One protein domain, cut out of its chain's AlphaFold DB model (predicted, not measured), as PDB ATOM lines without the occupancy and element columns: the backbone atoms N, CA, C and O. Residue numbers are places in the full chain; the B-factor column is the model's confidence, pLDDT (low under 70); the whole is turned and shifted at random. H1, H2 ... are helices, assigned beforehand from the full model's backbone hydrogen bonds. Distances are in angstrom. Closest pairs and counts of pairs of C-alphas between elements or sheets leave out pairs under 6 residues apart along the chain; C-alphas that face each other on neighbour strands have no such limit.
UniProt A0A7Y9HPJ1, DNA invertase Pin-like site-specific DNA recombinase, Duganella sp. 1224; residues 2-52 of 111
ATOM      1  N   ILE A   2      -7.922  32.673  -2.830       36.97
ATOM      2  CA  ILE A   2      -8.624  32.135  -1.659       36.97
ATOM      3  C   ILE A   2      -9.997  32.789  -1.707       36.97
ATOM      4  O   ILE A   2     -10.092  34.001  -1.535       36.97
ATOM      5  N   GLU A   3     -11.022  32.015  -2.052       41.34
ATOM      6  CA  GLU A   3     -12.400  32.497  -2.084       41.34
ATOM      7  C   GLU A   3     -12.792  32.985  -0.684       41.34
ATOM      8  O   GLU A   3     -12.698  32.262   0.314       41.34
ATOM      9  N   GLU A   4     -13.168  34.259  -0.586       44.91
ATOM     10  CA  GLU A   4     -13.586  34.877   0.666       44.91
ATOM     11  C   GLU A   4     -14.987  34.381   1.042       44.91
ATOM     12  O   GLU A   4     -15.990  35.038   0.796       44.91
ATOM     13  N   VAL A   5     -15.069  33.205   1.671       52.66
ATOM     14  CA  VAL A   5     -16.328  32.731   2.266       52.66
ATOM     15  C   VAL A   5     -16.649  33.613   3.471       52.66
ATOM     16  O   VAL A   5     -15.973  33.545   4.500       52.66
ATOM     17  N   GLN A   6     -17.625  34.499   3.335       54.25
ATOM     18  CA  GLN A   6     -18.063  35.395   4.398       54.25
ATOM     19  C   GLN A   6     -18.927  34.592   5.388       54.25
ATOM     20  O   GLN A   6     -20.106  34.365   5.144       54.25
ATOM     21  N   CYS A   7     -18.330  34.101   6.476       62.88
ATOM     22  CA  CYS A   7     -19.049  33.412   7.551       62.88
ATOM     23  C   CYS A   7     -19.218  34.335   8.766       62.88
ATOM     24  O   CYS A   7     -18.296  35.066   9.133       62.88
ATOM     25  N   ASP A   8     -20.411  34.328   9.366       73.81
ATOM     26  CA  ASP A   8     -20.695  35.092  10.584       73.81
ATOM     27  C   ASP A   8     -19.996  34.483  11.818       73.81
ATOM     28  O   ASP A   8     -19.539  33.337  11.797       73.81
ATOM     29  N   ILE A   9     -19.885  35.265  12.901       75.44
ATOM     30  CA  ILE A   9     -19.173  34.865  14.129       75.44
ATOM     31  C   ILE A   9     -19.750  33.593  14.758       75.44
ATOM     32  O   ILE A   9     -18.987  32.750  15.223       75.44
ATOM     33  N   VAL A  10     -21.073  33.421  14.731       83.06
ATOM     34  CA  VAL A  10     -21.732  32.240  15.300       83.06
ATOM     35  C   VAL A  10     -21.322  31.004  14.508       83.06
ATOM     36  O   VAL A  10     -20.884  30.013  15.081       83.06
ATOM     37  N   THR A  11     -21.361  31.098  13.184       82.25
ATOM     38  CA  THR A  11     -20.936  30.035  12.270       82.25
ATOM     39  C   THR A  11     -19.455  29.699  12.463       82.25
ATOM     40  O   THR A  11     -19.081  28.527  12.472       82.25
ATOM     41  N   ALA A  12     -18.597  30.704  12.660       81.38
ATOM     42  CA  ALA A  12     -17.178  30.493  12.940       81.38
ATOM     43  C   ALA A  12     -16.953  29.733  14.261       81.38
ATOM     44  O   ALA A  12     -16.201  28.761  14.280       81.38
ATOM     45  N   MET A  13     -17.650  30.122  15.335       84.25
ATOM     46  CA  MET A  13     -17.549  29.460  16.640       84.25
ATOM     47  C   MET A  13     -18.046  28.014  16.589       84.25
ATOM     48  O   MET A  13     -17.380  27.121  17.104       84.25
ATOM     49  N   LEU A  14     -19.186  27.759  15.942       88.50
ATOM     50  CA  LEU A  14     -19.732  26.403  15.817       88.50
ATOM     51  C   LEU A  14     -18.788  25.486  15.028       88.50
ATOM     52  O   LEU A  14     -18.608  24.328  15.397       88.50
ATOM     53  N   ASN A  15     -18.122  26.013  13.997       85.62
ATOM     54  CA  ASN A  15     -17.115  25.264  13.248       85.62
ATOM     55  C   ASN A  15     -15.867  24.946  14.085       85.62
ATOM     56  O   ASN A  15     -15.362  23.830  13.998       85.62
ATOM     57  N   GLU A  16     -15.375  25.878  14.911       84.44
ATOM     58  CA  GLU A  16     -14.272  25.591  15.844       84.44
ATOM     59  C   GLU A  16     -14.663  24.531  16.878       84.44
ATOM     60  O   GLU A  16     -13.888  23.614  17.144       84.44
ATOM     61  N   VAL A  17     -15.879  24.608  17.423       87.31
ATOM     62  CA  VAL A  17     -16.392  23.607  18.369       87.31
ATOM     63  C   VAL A  17     -16.489  22.235  17.706       87.31
ATOM     64  O   VAL A  17     -16.031  21.253  18.292       87.31
ATOM     65  N   ARG A  18     -17.005  22.160  16.470       86.25
ATOM     66  CA  ARG A  18     -17.048  20.912  15.696       86.25
ATOM     67  C   ARG A  18     -15.646  20.341  15.478       86.25
ATOM     68  O   ARG A  18     -15.441  19.149  15.682       86.25
ATOM     69  N   LEU A  19     -14.673  21.181  15.117       85.81
ATOM     70  CA  LEU A  19     -13.279  20.761  14.931       85.81
ATOM     71  C   LEU A  19     -12.635  20.227  16.218       85.81
ATOM     72  O   LEU A  19     -11.814  19.316  16.146       85.81
ATOM     73  N   LEU A  20     -12.978  20.791  17.378       88.25
ATOM     74  CA  LEU A  20     -12.387  20.413  18.665       88.25
ATOM     75  C   LEU A  20     -13.036  19.179  19.297       88.25
ATOM     76  O   LEU A  20     -12.335  18.378  19.911       88.25
ATOM     77  N   LEU A  21     -14.359  19.050  19.197       89.25
ATOM     78  CA  LEU A  21     -15.122  18.010  19.896       89.25
ATOM     79  C   LEU A  21     -15.472  16.810  19.010       89.25
ATOM     80  O   LEU A  21     -15.721  15.727  19.536       89.25
ATOM     81  N   GLY A  22     -15.483  16.991  17.687       85.06
ATOM     82  CA  GLY A  22     -15.904  15.969  16.734       85.06
ATOM     83  C   GLY A  22     -17.412  15.687  16.757       85.06
ATOM     84  O   GLY A  22     -18.149  16.106  17.653       85.06
ATOM     85  N   ASP A  23     -17.874  14.945  15.751       84.56
ATOM     86  CA  ASP A  23     -19.306  14.719  15.503       84.56
ATOM     87  C   ASP A  23     -19.978  13.791  16.532       84.56
ATOM     88  O   ASP A  23     -21.199  13.822  16.680       84.56
ATOM     89  N   GLU A  24     -19.205  12.990  17.271       81.81
ATOM     90  CA  GLU A  24     -19.733  12.092  18.311       81.81
ATOM     91  C   GLU A  24     -20.287  12.864  19.518       81.81
ATOM     92  O   GLU A  24     -21.287  12.463  20.114       81.81
ATOM     93  N   VAL A  25     -19.655  13.990  19.865       82.31
ATOM     94  CA  VAL A  25     -20.038  14.845  21.001       82.31
ATOM     95  C   VAL A  25     -20.845  16.054  20.526       82.31
ATOM     96  O   VAL A  25     -21.782  16.485  21.199       82.31
ATOM     97  N   PHE A  26     -20.512  16.596  19.353       89.88
ATOM     98  CA  PHE A  26     -21.139  17.782  18.781       89.88
ATOM     99  C   PHE A  26     -21.966  17.446  17.534       89.88
ATOM    100  O   PHE A  26     -21.698  17.908  16.428       89.88
ATOM    101  N   HIS A  27     -22.998  16.622  17.714       88.69
ATOM    102  CA  HIS A  27     -23.872  16.212  16.618       88.69
ATOM    103  C   HIS A  27     -24.874  17.310  16.211       88.69
ATOM    104  O   HIS A  27     -25.252  18.179  17.003       88.69
ATOM    105  N   ALA A  28     -25.408  17.210  14.988       85.12
ATOM    106  CA  ALA A  28     -26.236  18.241  14.349       85.12
ATOM    107  C   ALA A  28     -27.421  18.755  15.198       85.12
ATOM    108  O   ALA A  28     -27.764  19.935  15.155       85.12
ATOM    109  N   ALA A  29     -28.057  17.888  15.994       86.38
ATOM    110  CA  ALA A  29     -29.151  18.309  16.873       86.38
ATOM    111  C   ALA A  29     -28.697  19.233  18.025       86.38
ATOM    112  O   ALA A  29     -29.419  20.170  18.363       86.38
ATOM    113  N   VAL A  30     -27.509  19.012  18.599       87.44
ATOM    114  CA  VAL A  30     -26.924  19.877  19.641       87.44
ATOM    115  C   VAL A  30     -26.455  21.191  19.030       87.44
ATOM    116  O   VAL A  30     -26.753  22.261  19.563       87.44
ATOM    117  N   GLU A  31     -25.800  21.116  17.873       90.06
ATOM    118  CA  GLU A  31     -25.364  22.288  17.119       90.06
ATOM    119  C   GLU A  31     -26.530  23.225  16.801       90.06
ATOM    120  O   GLU A  31     -26.441  24.415  17.082       90.06
ATOM    121  N   LYS A  32     -27.659  22.696  16.314       87.81
ATOM    122  CA  LYS A  32     -28.844  23.497  15.974       87.81
ATOM    123  C   LYS A  32     -29.429  24.242  17.179       87.81
ATOM    124  O   LYS A  32     -29.887  25.377  17.052       87.81
ATOM    125  N   VAL A  33     -29.428  23.612  18.356       89.19
ATOM    126  CA  VAL A  33     -29.916  24.235  19.599       89.19
ATOM    127  C   VAL A  33     -28.968  25.339  20.061       89.19
ATOM    128  O   VAL A  33     -29.424  26.401  20.490       89.19
ATOM    129  N   LEU A  34     -27.658  25.100  19.976       87.69
ATOM    130  CA  LEU A  34     -26.650  26.099  20.313       87.69
ATOM    131  C   LEU A  34     -26.684  27.264  19.332       87.69
ATOM    132  O   LEU A  34     -26.768  28.400  19.775       87.69
ATOM    133  N   GLU A  35     -26.728  27.004  18.028       89.25
ATOM    134  CA  GLU A  35     -26.842  28.034  17.000       89.25
ATOM    135  C   GLU A  35     -28.021  28.970  17.270       89.25
ATOM    136  O   GLU A  35     -27.845  30.186  17.282       89.25
ATOM    137  N   ALA A  36     -29.209  28.422  17.547       85.06
ATOM    138  CA  ALA A  36     -30.396  29.224  17.828       85.06
ATOM    139  C   ALA A  36     -30.201  30.144  19.044       85.06
ATOM    140  O   ALA A  36     -30.552  31.320  18.981       85.06
ATOM    141  N   LYS A  37     -29.602  29.639  20.131       84.88
ATOM    142  CA  LYS A  37     -29.297  30.446  21.323       84.88
ATOM    143  C   LYS A  37     -28.253  31.521  21.023       84.88
ATOM    144  O   LYS A  37     -28.472  32.690  21.318       84.88
ATOM    145  N   LEU A  38     -27.161  31.146  20.362       85.38
ATOM    146  CA  LEU A  38     -26.073  32.064  20.037       85.38
ATOM    147  C   LEU A  38     -26.510  33.158  19.055       85.38
ATOM    148  O   LEU A  38     -26.064  34.294  19.168       85.38
ATOM    149  N   ARG A  39     -27.411  32.856  18.115       84.94
ATOM    150  CA  ARG A  39     -27.978  33.860  17.203       84.94
ATOM    151  C   ARG A  39     -28.959  34.813  17.888       84.94
ATOM    152  O   ARG A  39     -29.135  35.916  17.387       84.94
ATOM    153  N   ILE A  40     -29.583  34.434  19.000       80.62
ATOM    154  CA  ILE A  40     -30.422  35.359  19.780       80.62
ATOM    155  C   ILE A  40     -29.542  36.370  20.519       80.62
ATOM    156  O   ILE A  40     -29.825  37.565  20.482       80.62
ATOM    157  N   ASP A  41     -28.454  35.900  21.133       78.62
ATOM    158  CA  ASP A  41     -27.590  36.742  21.968       78.62
ATOM    159  C   ASP A  41     -26.559  37.543  21.153       78.62
ATOM    160  O   ASP A  41     -26.187  38.656  21.528       78.62
ATOM    161  N   TRP A  42     -26.095  36.988  20.027       71.75
ATOM    162  CA  TRP A  42     -25.010  37.548  19.206       71.75
ATOM    163  C   TRP A  42     -25.351  37.687  17.716       71.75
ATOM    164  O   TRP A  42     -24.511  38.132  16.931       71.75
ATOM    165  N   GLY A  43     -26.561  37.317  17.293       64.31
ATOM    166  CA  GLY A  43     -27.010  37.524  15.916       64.31
ATOM    167  C   GLY A  43     -27.447  38.967  15.654       64.31
ATOM    168  O   GLY A  43     -27.850  39.701  16.550       64.31
ATOM    169  N   GLY A  44     -27.359  39.387  14.390       63.66
ATOM    170  CA  GLY A  44     -27.791  40.713  13.933       63.66
ATOM    171  C   GLY A  44     -26.674  41.750  13.781       63.66
ATOM    172  O   GLY A  44     -26.885  42.762  13.117       63.66
ATOM    173  N   GLN A  45     -25.471  41.494  14.305       57.59
ATOM    174  CA  GLN A  45     -24.304  42.353  14.080       57.59
ATOM    175  C   GLN A  45     -23.269  41.658  13.188       57.59
ATOM    176  O   GLN A  45     -22.839  40.537  13.456       57.59
ATOM    177  N   ALA A  46     -22.850  42.330  12.113       57.03
ATOM    178  CA  ALA A  46     -21.732  41.880  11.292       57.03
ATOM    179  C   ALA A  46     -20.426  42.077  12.076       57.03
ATOM    180  O   ALA A  46     -19.925  43.196  12.203       57.03
ATOM    181  N   VAL A  47     -19.879  40.994  12.627       58.25
ATOM    182  CA  VAL A  47     -18.613  41.015  13.368       58.25
ATOM    183  C   VAL A  47     -17.469  40.606  12.440       58.25
ATOM    184  O   VAL A  47     -17.525  39.572  11.778       58.25
ATOM    185  N   TYR A  48     -16.410  41.414  12.393       56.34
ATOM    186  CA  TYR A  48     -15.203  41.101  11.630       56.34
ATOM    187  C   TYR A  48     -14.361  40.046  12.361       56.34
ATOM    188  O   TYR A  48     -13.673  40.350  13.338       56.34
ATOM    189  N   VAL A  49     -14.386  38.808  11.866       57.06
ATOM    190  CA  VAL A  49     -13.533  37.717  12.356       57.06
ATOM    191  C   VAL A  49     -12.222  37.713  11.568       57.06
ATOM    192  O   VAL A  49     -12.206  37.498  10.355       57.06
ATOM    193  N   LYS A  50     -11.088  37.954  12.240       54.31
ATOM    194  CA  LYS A  50      -9.764  37.864  11.602       54.31
ATOM    195  C   LYS A  50      -9.422  36.402  11.314       54.31
ATOM    196  O   LYS A  50      -9.013  35.682  12.213       54.31
ATOM    197  N   LYS A  51      -9.512  36.004  10.042       56.12
ATOM    198  CA  LYS A  51      -9.220  34.641   9.550       56.12
ATOM    199  C   LYS A  51      -7.768  34.176   9.699       56.12
ATOM    200  O   LYS A  51      -7.501  32.991   9.559       56.12
ATOM    201  N   VAL A  52      -6.820  35.080   9.949       56.94
ATOM    202  CA  VAL A  52      -5.410  34.707  10.103       56.94
ATOM    203  C   VAL A  52      -5.028  34.864  11.563       56.94
ATOM    204  O   VAL A  52      -4.890  35.988  12.059       56.94
TER     205      VAL A  52
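What this domain is: This is residues 2 to 52 of the 111 residues of the protein "DNA invertase Pin-like site-specific DNA recombinase" of Duganella sp. 1224 (UniProt A0A7Y9HPJ1). The model shows a flat helical hairpin: two helices of similar length, H1 and H2, lie roughly side by side with a slant between them, and a short loop of residues 22 to 27 joins them at one end. At the other end, two tails without a named element, residues 2 to 8 before H1 and residues 43 to 52 after H2, run off to the same side of the pair. The 51 printed residues have two named helices, H1 then H2, and no named strand, and the class is all helix. The whole is only just compact, close to loose, with a radius of gyration of the C-alphas of 11.8 A, and the C-alphas span 29 by 27 by 14 A.

How they stand to each other: H1, residues 9 to 21, and H2, residues 28 to 42, form a helical hairpin over a short link of 6 residues. They touch, with 7 pairs of C-alphas within 8 A, and H1 does so with residues 10 to 14 alone. The closest C-alphas are those of Val 10 and Leu 38, 6.4 A apart. The two run opposite ways at a steep tilt of 36 degrees, only just past shallow. In H1 and H2 every O i to N i+4 pair is within hydrogen-bond range.

Where its parts are: H1 begins at C-alpha 9, (-19.173, 34.865, 14.129), and measures 18.3 A from first to last C-alpha. H2 measures 19.9 A and ends at C-alpha 42, (-25.010, 37.548, 19.206).

The domain as a whole: The two C-alphas farthest apart are those of Ile 2 and Val 33, 31.1 A. The printed part has no cut. Its mean pLDDT is 75.2, with residues 2 to 7 and 43 to 52 under 70.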